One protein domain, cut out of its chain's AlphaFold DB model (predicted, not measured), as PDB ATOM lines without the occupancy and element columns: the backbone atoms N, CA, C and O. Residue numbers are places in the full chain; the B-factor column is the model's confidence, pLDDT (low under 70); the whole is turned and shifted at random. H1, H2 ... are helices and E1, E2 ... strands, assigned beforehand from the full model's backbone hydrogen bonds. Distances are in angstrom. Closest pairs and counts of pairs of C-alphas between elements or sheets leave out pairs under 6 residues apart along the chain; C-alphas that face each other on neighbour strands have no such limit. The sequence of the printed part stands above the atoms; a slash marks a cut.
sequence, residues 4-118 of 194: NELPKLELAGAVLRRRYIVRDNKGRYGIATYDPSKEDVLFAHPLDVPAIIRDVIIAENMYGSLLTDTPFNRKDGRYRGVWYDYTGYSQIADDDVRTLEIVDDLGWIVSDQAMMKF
ATOM      1  N   ASN A   4     -28.267  42.299  11.470       86.12
ATOM      2  CA  ASN A   4     -28.804  43.304  10.542       86.12
ATOM      3  C   ASN A   4     -29.777  42.712   9.504       86.12
ATOM      4  O   ASN A   4     -30.518  43.458   8.874       86.12
ATOM      5  N   GLU A   5     -29.763  41.392   9.283       87.06
ATOM      6  CA  GLU A   5     -30.673  40.713   8.341       87.06
ATOM      7  C   GLU A   5     -32.041  40.400   8.965       87.06
ATOM      8  O   GLU A   5     -32.963  39.970   8.272       87.06
ATOM      9  N   LEU A   6     -32.186  40.599  10.276       86.38
ATOM     10  CA  LEU A   6     -33.424  40.344  11.001       86.38
ATOM     11  C   LEU A   6     -34.351  41.570  10.952       86.38
ATOM     12  O   LEU A   6     -33.881  42.707  10.876       86.38
ATOM     13  N   PRO A   7     -35.682  41.372  11.022       85.75
ATOM     14  CA  PRO A   7     -36.628  42.480  10.969       85.75
ATOM     15  C   PRO A   7     -36.445  43.415  12.165       85.75
ATOM     16  O   PRO A   7     -36.346  42.958  13.301       85.75
ATOM     17  N   LYS A   8     -36.470  44.729  11.923       85.88
ATOM     18  CA  LYS A   8     -36.535  45.731  12.992       85.88
ATOM     19  C   LYS A   8     -37.957  45.725  13.565       85.88
ATOM     20  O   LYS A   8     -38.914  45.959  12.830       85.88
ATOM     21  N   LEU A   9     -38.096  45.410  14.852       84.00
ATOM     22  CA  LEU A   9     -39.384  45.432  15.546       84.00
ATOM     23  C   LEU A   9     -39.499  46.667  16.431       84.00
ATOM     24  O   LEU A   9     -38.530  47.079  17.068       84.00
ATOM     25  N   GLU A  10     -40.706  47.210  16.516       82.25
ATOM     26  CA  GLU A  10     -41.024  48.353  17.363       82.25
ATOM     27  C   GLU A  10     -42.237  48.053  18.239       82.25
ATOM     28  O   GLU A  10     -43.193  47.402  17.815       82.25
ATOM     29  N   LEU A  11     -42.209  48.564  19.469       74.56
ATOM     30  CA  LEU A  11     -43.332  48.533  20.395       74.56
ATOM     31  C   LEU A  11     -43.498  49.917  21.024       74.56
ATOM     32  O   LEU A  11     -42.556  50.454  21.603       74.56
ATOM     33  N   ALA A  12     -44.693  50.505  20.905       73.00
ATOM     34  CA  ALA A  12     -45.007  51.838  21.440       73.00
ATOM     35  C   ALA A  12     -43.994  52.936  21.023       73.00
ATOM     36  O   ALA A  12     -43.623  53.804  21.818       73.00
ATOM     37  N   GLY A  13     -43.517  52.882  19.772       74.12
ATOM     38  CA  GLY A  13     -42.528  53.821  19.226       74.12
ATOM     39  C   GLY A  13     -41.119  53.668  19.812       74.12
ATOM     40  O   GLY A  13     -40.325  54.605  19.747       74.12
ATOM     41  N   ALA A  14     -40.815  52.536  20.448       74.06
ATOM     42  CA  ALA A  14     -39.472  52.165  20.868       74.06
ATOM     43  C   ALA A  14     -39.002  50.941  20.074       74.06
ATOM     44  O   ALA A  14     -39.716  49.941  19.980       74.06
ATOM     45  N   VAL A  15     -37.790  51.022  19.526       80.38
ATOM     46  CA  VAL A  15     -37.155  49.914  18.805       80.38
ATOM     47  C   VAL A  15     -36.783  48.820  19.803       80.38
ATOM     48  O   VAL A  15     -36.117  49.079  20.809       80.38
ATOM     49  N   LEU A  16     -37.234  47.594  19.539       84.06
ATOM     50  CA  LEU A  16     -36.899  46.431  20.348       84.06
ATOM     51  C   LEU A  16     -35.450  46.018  20.094       84.06
ATOM     52  O   LEU A  16     -34.951  46.065  18.969       84.06
ATOM     53  N   ARG A  17     -34.778  45.580  21.157       89.06
ATOM     54  CA  ARG A  17     -33.406  45.069  21.089       89.06
ATOM     55  C   ARG A  17     -33.430  43.554  21.036       89.06
ATOM     56  O   ARG A  17     -34.354  42.937  21.561       89.06
ATOM     57  N   ARG A  18     -32.413  42.947  20.433       91.38
ATOM     58  CA  ARG A  18     -32.298  41.484  20.351       91.38
ATOM     59  C   ARG A  18     -31.119  40.988  21.165       91.38
ATOM     60  O   ARG A  18     -30.083  41.650  21.181       91.38
ATOM     61  N   ARG A  19     -31.280  39.856  21.844       93.50
ATOM     62  CA  ARG A  19     -30.259  39.288  22.727       93.50
ATOM     63  C   ARG A  19     -29.747  37.961  22.196       93.50
ATOM     64  O   ARG A  19     -30.514  37.159  21.675       93.50
ATOM     65  N   TYR A  20     -28.459  37.726  22.381       95.50
ATOM     66  CA  TYR A  20     -27.768  36.541  21.891       95.50
ATOM     67  C   TYR A  20     -26.840  35.983  22.960       95.50
ATOM     68  O   TYR A  20     -26.264  36.744  23.743       95.50
ATOM     69  N   ILE A  21     -26.637  34.668  22.930       95.94
ATOM     70  CA  ILE A  21     -25.457  34.053  23.536       95.94
ATOM     71  C   ILE A  21     -24.330  34.157  22.517       95.94
ATOM     72  O   ILE A  21     -24.485  33.762  21.359       95.94
ATOM     73  N   VAL A  22     -23.188  34.676  22.950       96.50
ATOM     74  CA  VAL A  22     -21.977  34.764  22.135       96.50
ATOM     75  C   VAL A  22     -20.844  33.970  22.762       96.50
ATOM     76  O   VAL A  22     -20.798  33.788  23.977       96.50
ATOM     77  N   ARG A  23     -19.913  33.521  21.926       97.00
ATOM     78  CA  ARG A  23     -18.655  32.901  22.338       97.00
ATOM     79  C   ARG A  23     -17.505  33.597  21.630       97.00
ATOM     80  O   ARG A  23     -17.583  33.839  20.426       97.00
ATOM     81  N   ASP A  24     -16.453  33.934  22.364       96.06
ATOM     82  CA  ASP A  24     -15.241  34.484  21.766       96.06
ATOM     83  C   ASP A  24     -14.304  33.393  21.212       96.06
ATOM     84  O   ASP A  24     -14.480  32.195  21.444       96.06
ATOM     85  N   ASN A  25     -13.272  33.801  20.475       94.75
ATOM     86  CA  ASN A  25     -12.263  32.898  19.912       94.75
ATOM     87  C   ASN A  25     -11.384  32.181  20.952       94.75
ATOM     88  O   ASN A  25     -10.619  31.298  20.571       94.75
ATOM     89  N   LYS A  26     -11.473  32.540  22.237       93.69
ATOM     90  CA  LYS A  26     -10.812  31.839  23.346       93.69
ATOM     91  C   LYS A  26     -11.776  30.917  24.107       93.69
ATOM     92  O   LYS A  26     -11.377  30.300  25.088       93.69
ATOM     93  N   GLY A  27     -13.020  30.785  23.642       94.62
ATOM     94  CA  GLY A  27     -14.032  29.906  24.221       94.62
ATOM     95  C   GLY A  27     -14.810  30.513  25.388       94.62
ATOM     96  O   GLY A  27     -15.624  29.810  25.985       94.62
ATOM     97  N   ARG A  28     -14.611  31.797  25.713       94.19
ATOM     98  CA  ARG A  28     -15.374  32.482  26.764       94.19
ATOM     99  C   ARG A  28     -16.760  32.840  26.245       94.19
ATOM    100  O   ARG A  28     -16.898  33.336  25.127       94.19
ATOM    101  N   TYR A  29     -17.779  32.610  27.066       95.69
ATOM    102  CA  TYR A  29     -19.159  32.940  26.728       95.69
ATOM    103  C   TYR A  29     -19.577  34.303  27.285       95.69
ATOM    104  O   TYR A  29     -19.119  34.738  28.343       95.69
ATOM    105  N   GLY A  30     -20.495  34.953  26.579       93.94
ATOM    106  CA  GLY A  30     -21.068  36.236  26.956       93.94
ATOM    107  C   GLY A  30     -22.505  36.392  26.479       93.94
ATOM    108  O   GLY A  30     -23.027  35.567  25.724       93.94
ATOM    109  N   ILE A  31     -23.128  37.482  26.909       93.62
ATOM    110  CA  ILE A  31     -24.408  37.943  26.384       93.62
ATOM    111  C   ILE A  31     -24.145  39.169  25.531       93.62
ATOM    112  O   ILE A  31     -23.483  40.108  25.970       93.62
ATOM    113  N   ALA A  32     -24.681  39.157  24.315       94.19
ATOM    114  CA  ALA A  32     -24.651  40.301  23.421       94.19
ATOM    115  C   ALA A  32     -26.061  40.836  23.185       94.19
ATOM    116  O   ALA A  32     -27.023  40.079  23.051       94.19
ATOM    117  N   THR A  33     -26.163  42.150  23.082       93.19
ATOM    118  CA  THR A  33     -27.364  42.883  22.712       93.19
ATOM    119  C   THR A  33     -27.107  43.595  21.390       93.19
ATOM    120  O   THR A  33     -26.101  44.282  21.218       93.19
ATOM    121  N   TYR A  34     -28.032  43.441  20.452       92.50
ATOM    122  CA  TYR A  34     -28.066  44.208  19.215       92.50
ATOM    123  C   TYR A  34     -29.096  45.329  19.325       92.50
ATOM    124  O   TYR A  34     -30.260  45.086  19.666       92.50
ATOM    125  N   ASP A  35     -28.654  46.545  19.015       86.75
ATOM    126  CA  ASP A  35     -29.500  47.725  18.882       86.75
ATOM    127  C   ASP A  35     -29.629  48.067  17.385       86.75
ATOM    128  O   ASP A  35     -28.629  48.445  16.772       86.75
ATOM    129  N   PRO A  36     -30.828  47.972  16.779       85.69
ATOM    130  CA  PRO A  36     -31.009  48.241  15.350       85.69
ATOM    131  C   PRO A  36     -30.701  49.679  14.899       85.69
ATOM    132  O   PRO A  36     -30.704  49.945  13.693       85.69
ATOM    133  N   SER A  37     -30.466  50.607  15.837       83.19
ATOM    134  CA  SER A  37     -29.969  51.964  15.559       83.19
ATOM    135  C   SER A  37     -28.442  52.043  15.410       83.19
ATOM    136  O   SER A  37     -27.916  53.059  14.951       83.19
ATOM    137  N   LYS A  38     -27.718  50.985  15.798       86.38
ATOM    138  CA  LYS A  38     -26.259  50.846  15.705       86.38
ATOM    139  C   LYS A  38     -25.933  49.622  14.856       86.38
ATOM    140  O   LYS A  38     -25.554  48.568  15.362       86.38
ATOM    141  N   GLU A  39     -26.126  49.777  13.551       89.38
ATOM    142  CA  GLU A  39     -25.814  48.728  12.582       89.38
ATOM    143  C   GLU A  39     -24.360  48.277  12.721       89.38
ATOM    144  O   GLU A  39     -23.475  49.072  13.040       89.38
ATOM    145  N   ASP A  40     -24.133  46.976  12.528       92.94
ATOM    146  CA  ASP A  40     -22.805  46.361  12.637       92.94
ATOM    147  C   ASP A  40     -22.125  46.481  14.011       92.94
ATOM    148  O   ASP A  40     -20.929  46.219  14.130       92.94
ATOM    149  N   VAL A  41     -22.878  46.759  15.079       93.06
ATOM    150  CA  VAL A  41     -22.356  46.750  16.452       93.06
ATOM    151  C   VAL A  41     -23.114  45.750  17.323       93.06
ATOM    152  O   VAL A  41     -24.343  45.733  17.358       93.06
ATOM    153  N   LEU A  42     -22.369  44.927  18.060       93.69
ATOM    154  CA  LEU A  42     -22.881  44.147  19.185       93.69
ATOM    155  C   LEU A  42     -22.365  44.734  20.492       93.69
ATOM    156  O   LEU A  42     -21.170  44.937  20.658       93.69
ATOM    157  N   PHE A  43     -23.264  44.966  21.435       92.56
ATOM    158  CA  PHE A  43     -22.931  45.392  22.788       92.56
ATOM    159  C   PHE A  43     -22.889  44.151  23.670       92.56
ATOM    160  O   PHE A  43     -23.920  43.511  23.844       92.56
ATOM    161  N   ALA A  44     -21.715  43.753  24.159       92.81
ATOM    162  CA  ALA A  44     -21.553  42.466  24.832       92.81
ATOM    163  C   ALA A  44     -20.799  42.562  26.160       92.81
ATOM    164  O   ALA A  44     -19.870  43.363  26.301       92.81
ATOM    165  N   HIS A  45     -21.157  41.678  27.090       90.31
ATOM    166  CA  HIS A  45     -20.441  41.431  28.340       90.31
ATOM    167  C   HIS A  45     -20.233  39.922  28.569       90.31
ATOM    168  O   HIS A  45     -21.029  39.110  28.081       90.31
ATOM    169  N   PRO A  46     -19.187  39.521  29.308       91.25
ATOM    170  CA  PRO A  46     -18.980  38.128  29.684       91.25
ATOM    171  C   PRO A  46     -20.052  37.606  30.650       91.25
ATOM    172  O   PRO A  46     -20.537  38.345  31.505       91.25
ATOM    173  N   LEU A  47     -20.396  36.320  30.544       88.50
ATOM    174  CA  LEU A  47     -21.400  35.669  31.401       88.50
ATOM    175  C   LEU A  47     -20.912  35.407  32.831       88.50
ATOM    176  O   LEU A  47     -21.717  35.283  33.748       88.50
ATOM    177  N   ASP A  48     -19.602  35.267  33.003       81.75
ATOM    178  CA  ASP A  48     -18.943  34.894  34.255       81.75
ATOM    179  C   ASP A  48     -18.686  36.087  35.184       81.75
ATOM    180  O   ASP A  48     -18.114  35.921  36.262       81.75
ATOM    181  N   VAL A  49     -19.125  37.286  34.796       69.38
ATOM    182  CA  VAL A  49     -18.942  38.487  35.601       69.38
ATOM    183  C   VAL A  49     -20.229  38.824  36.359       69.38
ATOM    184  O   VAL A  49     -21.275  39.037  35.740       69.38
ATOM    185  N   PRO A  50     -20.170  38.957  37.700       58.94
ATOM    186  CA  PRO A  50     -21.284  39.491  38.466       58.94
ATOM    187  C   PRO A  50     -21.560  40.950  38.083       58.94
ATOM    188  O   PRO A  50     -20.655  41.713  37.761       58.94
ATOM    189  N   ALA A  51     -22.808  41.393  38.187       53.44
ATOM    190  CA  ALA A  51     -23.121  42.807  38.030       53.44
ATOM    191  C   ALA A  51     -22.424  43.619  39.152       53.44
ATOM    192  O   ALA A  51     -22.870  43.610  40.299       53.44
ATOM    193  N   ILE A  52     -21.313  44.301  38.849       44.50
ATOM    194  CA  ILE A  52     -20.490  45.000  39.852       44.50
ATOM    195  C   ILE A  52     -21.126  46.349  40.217       44.50
ATOM    196  O   ILE A  52     -21.197  47.245  39.375       44.50
ATOM    197  N   ILE A  53     -21.531  46.524  41.481       41.41
ATOM    198  CA  ILE A  53     -21.768  47.856  42.053       41.41
ATOM    199  C   ILE A  53     -20.374  48.414  42.334       41.41
ATOM    200  O   ILE A  53     -19.733  48.015  43.302       41.41
ATOM    201  N   ARG A  54     -19.841  49.270  41.458       37.22
ATOM    202  CA  ARG A  54     -18.691  50.086  41.858       37.22
ATOM    203  C   ARG A  54     -19.241  51.214  42.716       37.22
ATOM    204  O   ARG A  54     -19.992  52.038  42.201       37.22
ATOM    205  N   ASP A  55     -18.853  51.235  43.988       35.34
ATOM    206  CA  ASP A  55     -19.044  52.358  44.906       35.34
ATOM    207  C   ASP A  55     -18.328  53.603  44.355       35.34
ATOM    208  O   ASP A  55     -17.214  53.949  44.746       35.34
ATOM    209  N   VAL A  56     -18.946  54.271  43.384       37.69
ATOM    210  CA  VAL A  56     -18.588  55.625  42.977       37.69
ATOM    211  C   VAL A  56     -19.742  56.501  43.417       37.69
ATOM    212  O   VAL A  56     -20.858  56.385  42.921       37.69
ATOM    213  N   ILE A  57     -19.447  57.349  44.397       39.09
ATOM    214  CA  ILE A  57     -20.318  58.372  44.967       39.09
ATOM    215  C   ILE A  57     -20.848  59.256  43.829       39.09
ATOM    216  O   ILE A  57     -20.196  60.220  43.437       39.09
ATOM    217  N   ILE A  58     -22.013  58.926  43.268       40.62
ATOM    218  CA  ILE A  58     -22.762  59.808  42.371       40.62
ATOM    219  C   ILE A  58     -24.252  59.634  42.673       40.62
ATOM    220  O   ILE A  58     -24.869  58.679  42.224       40.62
ATOM    221  N   ALA A  59     -24.792  60.610  43.407       37.72
ATOM    222  CA  ALA A  59     -26.209  60.959  43.562       37.72
ATOM    223  C   ALA A  59     -27.174  59.873  44.098       37.72
ATOM    224  O   ALA A  59     -27.339  58.791  43.550       37.72
ATOM    225  N   GLU A  60     -27.906  60.241  45.148       36.25
ATOM    226  CA  GLU A  60     -28.778  59.425  46.010       36.25
ATOM    227  C   GLU A  60     -29.986  58.708  45.355       36.25
ATOM    228  O   GLU A  60     -30.937  58.405  46.061       36.25
ATOM    229  N   ASN A  61     -30.028  58.398  44.052       36.56
ATOM    230  CA  ASN A  61     -31.234  57.804  43.438       36.56
ATOM    231  C   ASN A  61     -31.011  56.756  42.328       36.56
ATOM    232  O   ASN A  61     -31.895  56.559  41.494       36.56
ATOM    233  N   MET A  62     -29.889  56.032  42.299       36.09
ATOM    234  CA  MET A  62     -29.742  54.886  41.386       36.09
ATOM    235  C   MET A  62     -29.153  53.656  42.082       36.09
ATOM    236  O   MET A  62     -27.947  53.544  42.270       36.09
ATOM    237  N   TYR A  63     -30.018  52.700  42.427       30.62
ATOM    238  CA  TYR A  63     -29.618  51.347  42.806       30.62
ATOM    239  C   TYR A  63     -29.548  50.476  41.543       30.62
ATOM    240  O   TYR A  63     -30.580  50.065  41.018       30.62
ATOM    241  N   GLY A  64     -28.341  50.202  41.041       36.81
ATOM    242  CA  GLY A  64     -28.128  49.238  39.959       36.81
ATOM    243  C   GLY A  64     -26.701  49.240  39.409       36.81
ATOM    244  O   GLY A  64     -26.208  50.264  38.947       36.81
ATOM    245  N   SER A  65     -26.044  48.082  39.431       39.44
ATOM    246  CA  SER A  65     -24.771  47.836  38.746       39.44
ATOM    247  C   SER A  65     -24.936  47.935  37.225       39.44
ATOM    248  O   SER A  65     -25.728  47.190  36.645       39.44
ATOM    249  N   LEU A  66     -24.157  48.783  36.551       49.31
ATOM    250  CA  LEU A  66     -24.044  48.756  35.090       49.31
ATOM    251  C   LEU A  66     -23.226  47.523  34.675       49.31
ATOM    252  O   LEU A  66     -22.008  47.501  34.837       49.31
ATOM    253  N   LEU A  67     -23.882  46.507  34.106       54.50
ATOM    254  CA  LEU A  67     -23.213  45.598  33.171       54.50
ATOM    255  C   LEU A  67     -22.718  46.480  32.020       54.50
ATOM    256  O   LEU A  67     -23.516  46.966  31.219       54.50
ATOM    257  N   THR A  68     -21.424  46.795  32.001       66.25
ATOM    258  CA  THR A  68     -20.858  47.652  30.960       66.25
ATOM    259  C   THR A  68     -20.690  46.828  29.700       66.25
ATOM    260  O   THR A  68     -19.641  46.227  29.474       66.25
ATOM    261  N   ASP A  69     -21.748  46.784  28.895       81.88
ATOM    262  CA  ASP A  69     -21.671  46.234  27.552       81.88
ATOM    263  C   ASP A  69     -20.580  46.973  26.767       81.88
ATOM    264  O   ASP A  69     -20.633  48.190  26.563       81.88
ATOM    265  N   THR A  70     -19.587  46.228  26.303       88.25
ATOM    266  CA  THR A  70     -18.544  46.738  25.412       88.25
ATOM    267  C   THR A  70     -18.973  46.628  23.955       88.25
ATOM    268  O   THR A  70     -19.589  45.626  23.583       88.25
ATOM    269  N   PRO A  71     -18.654  47.618  23.101       91.62
ATOM    270  CA  PRO A  71     -18.968  47.545  21.685       91.62
ATOM    271  C   PRO A  71     -18.008  46.597  20.952       91.62
ATOM    272  O   PRO A  71     -16.787  46.735  21.011       91.62
ATOM    273  N   PHE A  72     -18.582  45.677  20.189       95.19
ATOM    274  CA  PHE A  72     -17.910  44.824  19.224       95.19
ATOM    275  C   PHE A  72     -18.381  45.219  17.831       95.19
ATOM    276  O   PHE A  72     -19.550  45.050  17.491       95.19
ATOM    277  N   ASN A  73     -17.470  45.747  17.020       94.81
ATOM    278  CA  ASN A  73     -17.777  46.239  15.683       94.81
ATOM    279  C   ASN A  73     -17.584  45.127  14.660       94.81
ATOM    280  O   ASN A  73     -16.617  44.361  14.733       94.81
ATOM    281  N   ARG A  74     -18.476  45.040  13.682       94.38
ATOM    282  CA  ARG A  74     -18.346  44.067  12.610       94.38
ATOM    283  C   ARG A  74     -17.274  44.511  11.623       94.38
ATOM    284  O   ARG A  74     -17.314  45.612  11.087       94.38
ATOM    285  N   LYS A  75     -16.319  43.628  11.362       91.19
ATOM    286  CA  LYS A  75     -15.263  43.796  10.369       91.19
ATOM    287  C   LYS A  75     -15.024  42.453   9.694       91.19
ATOM    288  O   LYS A  75     -14.904  41.437  10.378       91.19
ATOM    289  N   ASP A  76     -15.019  42.440   8.364       90.88
ATOM    290  CA  ASP A  76     -14.817  41.226   7.559       90.88
ATOM    291  C   ASP A  76     -15.793  40.092   7.941       90.88
ATOM    292  O   ASP A  76     -15.437  38.921   8.067       90.88
ATOM    293  N   GLY A  77     -17.048  40.464   8.213       88.12
ATOM    294  CA  GLY A  77     -18.117  39.537   8.588       88.12
ATOM    295  C   GLY A  77     -18.112  39.072  10.050       88.12
ATOM    296  O   GLY A  77     -19.076  38.421  10.452       88.12
ATOM    297  N   ARG A  78     -17.107  39.433  10.861       92.00
ATOM    298  CA  ARG A  78     -16.983  39.032  12.276       92.00
ATOM    299  C   ARG A  78     -17.047  40.226  13.218       92.00
ATOM    300  O   ARG A  78     -16.549  41.297  12.899       92.00
ATOM    301  N   TYR A  79     -17.607  40.033  14.405       95.19
ATOM    302  CA  TYR A  79     -17.639  41.064  15.442       95.19
ATOM    303  C   TYR A  79     -16.322  41.076  16.214       95.19
ATOM    304  O   TYR A  79     -15.943  40.050  16.774       95.19
ATOM    305  N   ARG A  80     -15.616  42.210  16.224       95.25
ATOM    306  CA  ARG A  80     -14.301  42.392  16.854       95.25
ATOM    307  C   ARG A  80     -14.363  43.467  17.930       95.25
ATOM    308  O   ARG A  80     -14.928  44.537  17.710       95.25
ATOM    309  N   GLY A  81     -13.755  43.195  19.073       92.81
ATOM    310  CA  GLY A  81     -13.747  44.109  20.206       92.81
ATOM    311  C   GLY A  81     -12.928  43.552  21.353       92.81
ATOM    312  O   GLY A  81     -12.165  42.602  21.183       92.81
ATOM    313  N   VAL A  82     -13.091  44.151  22.522       91.12
ATOM    314  CA  VAL A  82     -12.429  43.728  23.752       91.12
ATOM    315  C   VAL A  82     -13.472  43.735  24.854       91.12
ATOM    316  O   VAL A  82     -14.343  44.602  24.872       91.12
ATOM    317  N   TRP A  83     -13.392  42.756  25.748       89.56
ATOM    318  CA  TRP A  83     -14.240  42.720  26.930       89.56
ATOM    319  C   TRP A  83     -13.940  43.899  27.859       89.56
ATOM    320  O   TRP A  83     -12.807  44.369  27.949       89.56
ATOM    321  N   TYR A  84     -14.960  44.362  28.576       84.25
ATOM    322  CA  TYR A  84     -14.840  45.510  29.479       84.25
ATOM    323  C   TYR A  84     -13.830  45.284  30.626       84.25
ATOM    324  O   TYR A  84     -13.328  46.247  31.202       84.25
ATOM    325  N   ASP A  85     -13.548  44.022  30.972       81.75
ATOM    326  CA  ASP A  85     -12.622  43.612  32.032       81.75
ATOM    327  C   ASP A  85     -11.164  43.519  31.569       81.75
ATOM    328  O   ASP A  85     -10.299  43.083  32.328       81.75
ATOM    329  N   TYR A  86     -10.864  43.954  30.345       77.94
ATOM    330  CA  TYR A  86      -9.491  44.084  29.888       77.94
ATOM    331  C   TYR A  86      -8.730  45.115  30.727       77.94
ATOM    332  O   TYR A  86      -9.044  46.305  30.744       77.94
ATOM    333  N   THR A  87      -7.698  44.635  31.417       72.81
ATOM    334  CA  THR A  87      -6.808  45.422  32.281       72.81
ATOM    335  C   THR A  87      -5.447  45.711  31.641       72.81
ATOM    336  O   THR A  87      -4.545  46.202  32.316       72.81
ATOM    337  N   GLY A  88      -5.276  45.383  30.356       68.19
ATOM    338  CA  GLY A  88      -4.023  45.599  29.642       68.19
ATOM    339  C   GLY A  88      -3.777  47.066  29.278       68.19
ATOM    340  O   GLY A  88      -4.519  47.975  29.651       68.19
ATOM    341  N   TYR A  89      -2.696  47.308  28.540       70.50
ATOM    342  CA  TYR A  89      -2.272  48.653  28.150       70.50
ATOM    343  C   TYR A  89      -3.304  49.367  27.263       70.50
ATOM    344  O   TYR A  89      -4.136  48.736  26.611       70.50
ATOM    345  N   SER A  90      -3.201  50.700  27.190       71.50
ATOM    346  CA  SER A  90      -4.048  51.550  26.335       71.50
ATOM    347  C   SER A  90      -3.984  51.174  24.851       71.50
ATOM    348  O   SER A  90      -4.953  51.375  24.123       71.50
ATOM    349  N   GLN A  91      -2.862  50.603  24.408       76.81
ATOM    350  CA  GLN A  91      -2.767  49.898  23.137       76.81
ATOM    351  C   GLN A  91      -3.160  48.436  23.349       76.81
ATOM    352  O   GLN A  91      -2.471  47.691  24.044       76.81
ATOM    353  N   ILE A  92      -4.280  48.044  22.747       79.12
ATOM    354  CA  ILE A  92      -4.765  46.665  22.764       79.12
ATOM    355  C   ILE A  92      -3.906  45.852  21.794       79.12
ATOM    356  O   ILE A  92      -3.877  46.149  20.599       79.12
ATOM    357  N   ALA A  93      -3.218  44.831  22.302       81.69
ATOM    358  CA  ALA A  93      -2.500  43.876  21.466       81.69
ATOM    359  C   ALA A  93      -3.482  43.052  20.614       81.69
ATOM    360  O   ALA A  93      -4.594  42.756  21.051       81.69
ATOM    361  N   ASP A  94      -3.069  42.623  19.419       83.62
ATOM    362  CA  ASP A  94      -3.931  41.825  18.530       83.62
ATOM    363  C   ASP A  94      -4.429  40.530  19.198       83.62
ATOM    364  O   ASP A  94      -5.582  40.139  19.007       83.62
ATOM    365  N   ASP A  95      -3.607  39.929  20.062       82.75
ATOM    366  CA  ASP A  95      -3.944  38.732  20.845       82.75
ATOM    367  C   ASP A  95      -5.010  38.969  21.922       82.75
ATOM    368  O   ASP A  95      -5.553  38.004  22.480       82.75
ATOM    369  N   ASP A  96      -5.332  40.230  22.218       84.81
ATOM    370  CA  ASP A  96      -6.386  40.651  23.141       84.81
ATOM    371  C   ASP A  96      -7.654  41.124  22.447       84.81
ATOM    372  O   ASP A  96      -8.722  41.131  23.067       84.81
ATOM    373  N   VAL A  97      -7.586  41.379  21.138       91.19
ATOM    374  CA  VAL A  97      -8.778  41.556  20.317       91.19
ATOM    375  C   VAL A  97      -9.515  40.221  20.233       91.19
ATOM    376  O   VAL A  97      -9.008  39.198  19.772       91.19
ATOM    377  N   ARG A  98     -10.760  40.232  20.688       93.88
ATOM    378  CA  ARG A  98     -11.659  39.084  20.669       93.88
ATOM    379  C   ARG A  98     -12.525  39.143  19.425       93.88
ATOM    380  O   ARG A  98     -12.939  40.221  18.991       93.88
ATOM    381  N   THR A  99     -12.822  37.975  18.864       95.69
ATOM    382  CA  THR A  99     -13.846  37.840  17.824       95.69
ATOM    383  C   THR A  99     -15.038  37.076  18.369       95.69
ATOM    384  O   THR A  99     -14.842  35.969  18.862       95.69
ATOM    385  N   LEU A 100     -16.245  37.626  18.253       96.00
ATOM    386  CA  LEU A 100     -17.462  36.979  18.735       96.00
ATOM    387  C   LEU A 100     -18.159  36.185  17.634       96.00
ATOM    388  O   LEU A 100     -18.352  36.663  16.513       96.00
ATOM    389  N   GLU A 101     -18.598  34.993  18.010       96.31
ATOM    390  CA  GLU A 101     -19.539  34.153  17.287       96.31
ATOM    391  C   GLU A 101     -20.874  34.142  18.043       96.31
ATOM    392  O   GLU A 101     -20.893  33.955  19.260       96.31
ATOM    393  N   ILE A 102     -21.991  34.334  17.337       96.19
ATOM    394  CA  ILE A 102     -23.333  34.136  17.904       96.19
ATOM    395  C   ILE A 102     -23.601  32.633  17.964       96.19
ATOM    396  O   ILE A 102     -23.638  31.979  16.924       96.19
ATOM    397  N   VAL A 103     -23.793  32.117  19.177       96.69
ATOM    398  CA  VAL A 103     -24.057  30.699  19.454       96.69
ATOM    399  C   VAL A 103     -25.551  30.423  19.535       96.69
ATOM    400  O   VAL A 103     -26.002  29.389  19.054       96.69
ATOM    401  N   ASP A 104     -26.311  31.346  20.127       96.19
ATOM    402  CA  ASP A 104     -27.755  31.196  20.302       96.19
ATOM    403  C   ASP A 104     -28.475  32.551  20.248       96.19
ATOM    404  O   ASP A 104     -27.888  33.599  20.540       96.19
ATOM    405  N   ASP A 105     -29.752  32.521  19.883       94.75
ATOM    406  CA  ASP A 105     -30.639  33.675  19.773       94.75
ATOM    407  C   ASP A 105     -31.711  33.600  20.860       94.75
ATOM    408  O   ASP A 105     -32.648  32.808  20.799       94.75
ATOM    409  N   LEU A 106     -31.575  34.466  21.861       92.38
ATOM    410  CA  LEU A 106     -32.483  34.523  23.005       92.38
ATOM    411  C   LEU A 106     -33.753  35.332  22.700       92.38
ATOM    412  O   LEU A 106     -34.643  35.431  23.546       92.38
ATOM    413  N   GLY A 107     -33.850  35.921  21.506       91.31
ATOM    414  CA  GLY A 107     -35.010  36.669  21.050       91.31
ATOM    415  C   GLY A 107     -35.019  38.140  21.463       91.31
ATOM    416  O   GLY A 107     -33.993  38.764  21.753       91.31
ATOM    417  N   TRP A 108     -36.214  38.726  21.402       87.38
ATOM    418  CA  TRP A 108     -36.434  40.154  21.605       87.38
ATOM    419  C   TRP A 108     -36.548  40.507  23.082       87.38
ATOM    420  O   TRP A 108     -37.277  39.870  23.839       87.38
ATOM    421  N   ILE A 109     -35.877  41.588  23.462       86.50
ATOM    422  CA  ILE A 109     -35.992  42.217  24.768       86.50
ATOM    423  C   ILE A 109     -36.810  43.486  24.597       86.50
ATOM    424  O   ILE A 109     -36.494  44.351  23.770       86.50
ATOM    425  N   VAL A 110     -37.836  43.618  25.425       77.56
ATOM    426  CA  VAL A 110     -38.556  44.876  25.575       77.56
ATOM    427  C   VAL A 110     -37.838  45.686  26.643       77.56
ATOM    428  O   VAL A 110     -37.641  45.201  27.753       77.56
ATOM    429  N   SER A 111     -37.396  46.897  26.302       69.81
ATOM    430  CA  SER A 111     -36.774  47.778  27.289       69.81
ATOM    431  C   SER A 111     -37.806  48.242  28.314       69.81
ATOM    432  O   SER A 111     -38.979  48.417  27.978       69.81
ATOM    433  N   ASP A 112     -37.369  48.527  29.540       66.62
ATOM    434  CA  ASP A 112     -38.253  49.079  30.573       66.62
ATOM    435  C   ASP A 112     -38.920  50.375  30.106       66.62
ATOM    436  O   ASP A 112     -40.098  50.591  30.356       66.62
ATOM    437  N   GLN A 113     -38.220  51.205  29.326       63.03
ATOM    438  CA  GLN A 113     -38.808  52.398  28.709       63.03
ATOM    439  C   GLN A 113     -39.948  52.063  27.736       63.03
ATOM    440  O   GLN A 113     -40.980  52.737  27.743       63.03
ATOM    441  N   ALA A 114     -39.784  51.036  26.895       65.56
ATOM    442  CA  ALA A 114     -40.835  50.575  25.991       65.56
ATOM    443  C   ALA A 114     -42.014  49.974  26.774       65.56
ATOM    444  O   ALA A 114     -43.169  50.280  26.476       65.56
ATOM    445  N   MET A 115     -41.728  49.199  27.826       67.38
ATOM    446  CA  MET A 115     -42.739  48.676  28.748       67.38
ATOM    447  C   MET A 115     -43.481  49.796  29.475       67.38
ATOM    448  O   MET A 115     -44.700  49.730  29.581       67.38
ATOM    449  N   MET A 116     -42.797  50.848  29.924       63.56
ATOM    450  CA  MET A 116     -43.425  51.997  30.577       63.56
ATOM    451  C   MET A 116     -44.319  52.772  29.615       63.56
ATOM    452  O   MET A 116     -45.412  53.147  30.011       63.56
ATOM    453  N   LYS A 117     -43.924  52.965  28.349       61.44
ATOM    454  CA  LYS A 117     -44.806  53.568  27.329       61.44
ATOM    455  C   LYS A 117     -46.026  52.702  27.014       61.44
ATOM    456  O   LYS A 117     -47.075  53.230  26.662       61.44
ATOM    457  N   PHE A 118     -45.888  51.381  27.110       60.69
ATOM    458  CA  PHE A 118     -46.996  50.451  26.920       60.69
ATOM    459  C   PHE A 118     -47.938  50.420  28.136       60.69
ATOM    460  O   PHE A 118     -49.154  50.464  27.978       60.69
TER     461      PHE A 118
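Overview. This is residues 4 to 118 of the 194 residues of an uncharacterized protein of Bellilinea caldifistulae (UniProt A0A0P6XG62). The domain is a small closed barrel of six strands, E1 to E6, each next to the one before along the chain, with E6 closing the ring beside E1. A long loop, residues 47 to 69, runs out from the barrel, and its tip, residues 56 to 62, sticks out free; a second long loop, residues 82 to 97, joins E5 to E6, and the short helix H1 lies off the barrel at the end of the printed part. The printed part has 115 residues, with six named strands followed by one named helix; the class is mostly strand, though under half of the residues are in named elements. The neighbours round the ring are antiparallel. The whole is only just compact, close to loose, with a radius of gyration of the C-alphas of 15.6 A and a flat outline of 45 by 42 by 22 A.

Along the chain. Residues 4 to 16 hold no named element, but residues 10 to 11 pair antiparallel with residues 14 to 15. E1, residues 17 to 24, begins with C-alpha 17 at (-33.406, 45.069, 21.089), measures 21.0 A and bends by 55 degrees at residue 21. E2 is residues 29 to 34, 16.2 A; E3 is residues 41 to 46, 16.1 A. E4, residues 70 to 75, measures 15.7 A, and E5, residues 78 to 81, 10.0 A. E6, residues 98 to 109, is the longest strand, 24.9 A, and bends by 81 degrees at residue 106. H1, residues 112 to 118, measures 9.6 A and ends with C-alpha 118 at (-46.996, 50.451, 26.920).

Arrangement. The barrel is a meander, each strand the antiparallel neighbour of the one before. In the hairpin E1 and E2, the C-alphas of Arg 23 and Tyr 29 face each other at 4.4 A, and N 20 and O 32 are within hydrogen-bond range at 2.8 A. In the hairpin E2 and E3, N 33 and O 43 are 2.7 A apart. E4 pairs with E3 over residues 70 to 73, with N 72 and O 42 at 2.7 A, and with E5 over residues 73 to 75, with N 75 and O 78 at 2.8 A. E6 pairs with E5 over residues 98 to 100, with N 98 and O 81 at 2.8 A, and with E1 over residues 100 to 109, with N 103 and O 21 at 2.8 A. H1 is not on the barrel; in it every O i to N i+4 pair is within hydrogen-bond range.

Size, cuts and confidence. The two C-alphas farthest apart, those of Ala 93 and Phe 118, are 45.3 A apart. The printed part has no cut. The links E3 to E4 and E5 to E6 are long. The mean pLDDT of the printed part is 79.0; residues 49 to 68, residue 88 and residues 111 to 118 are under 70.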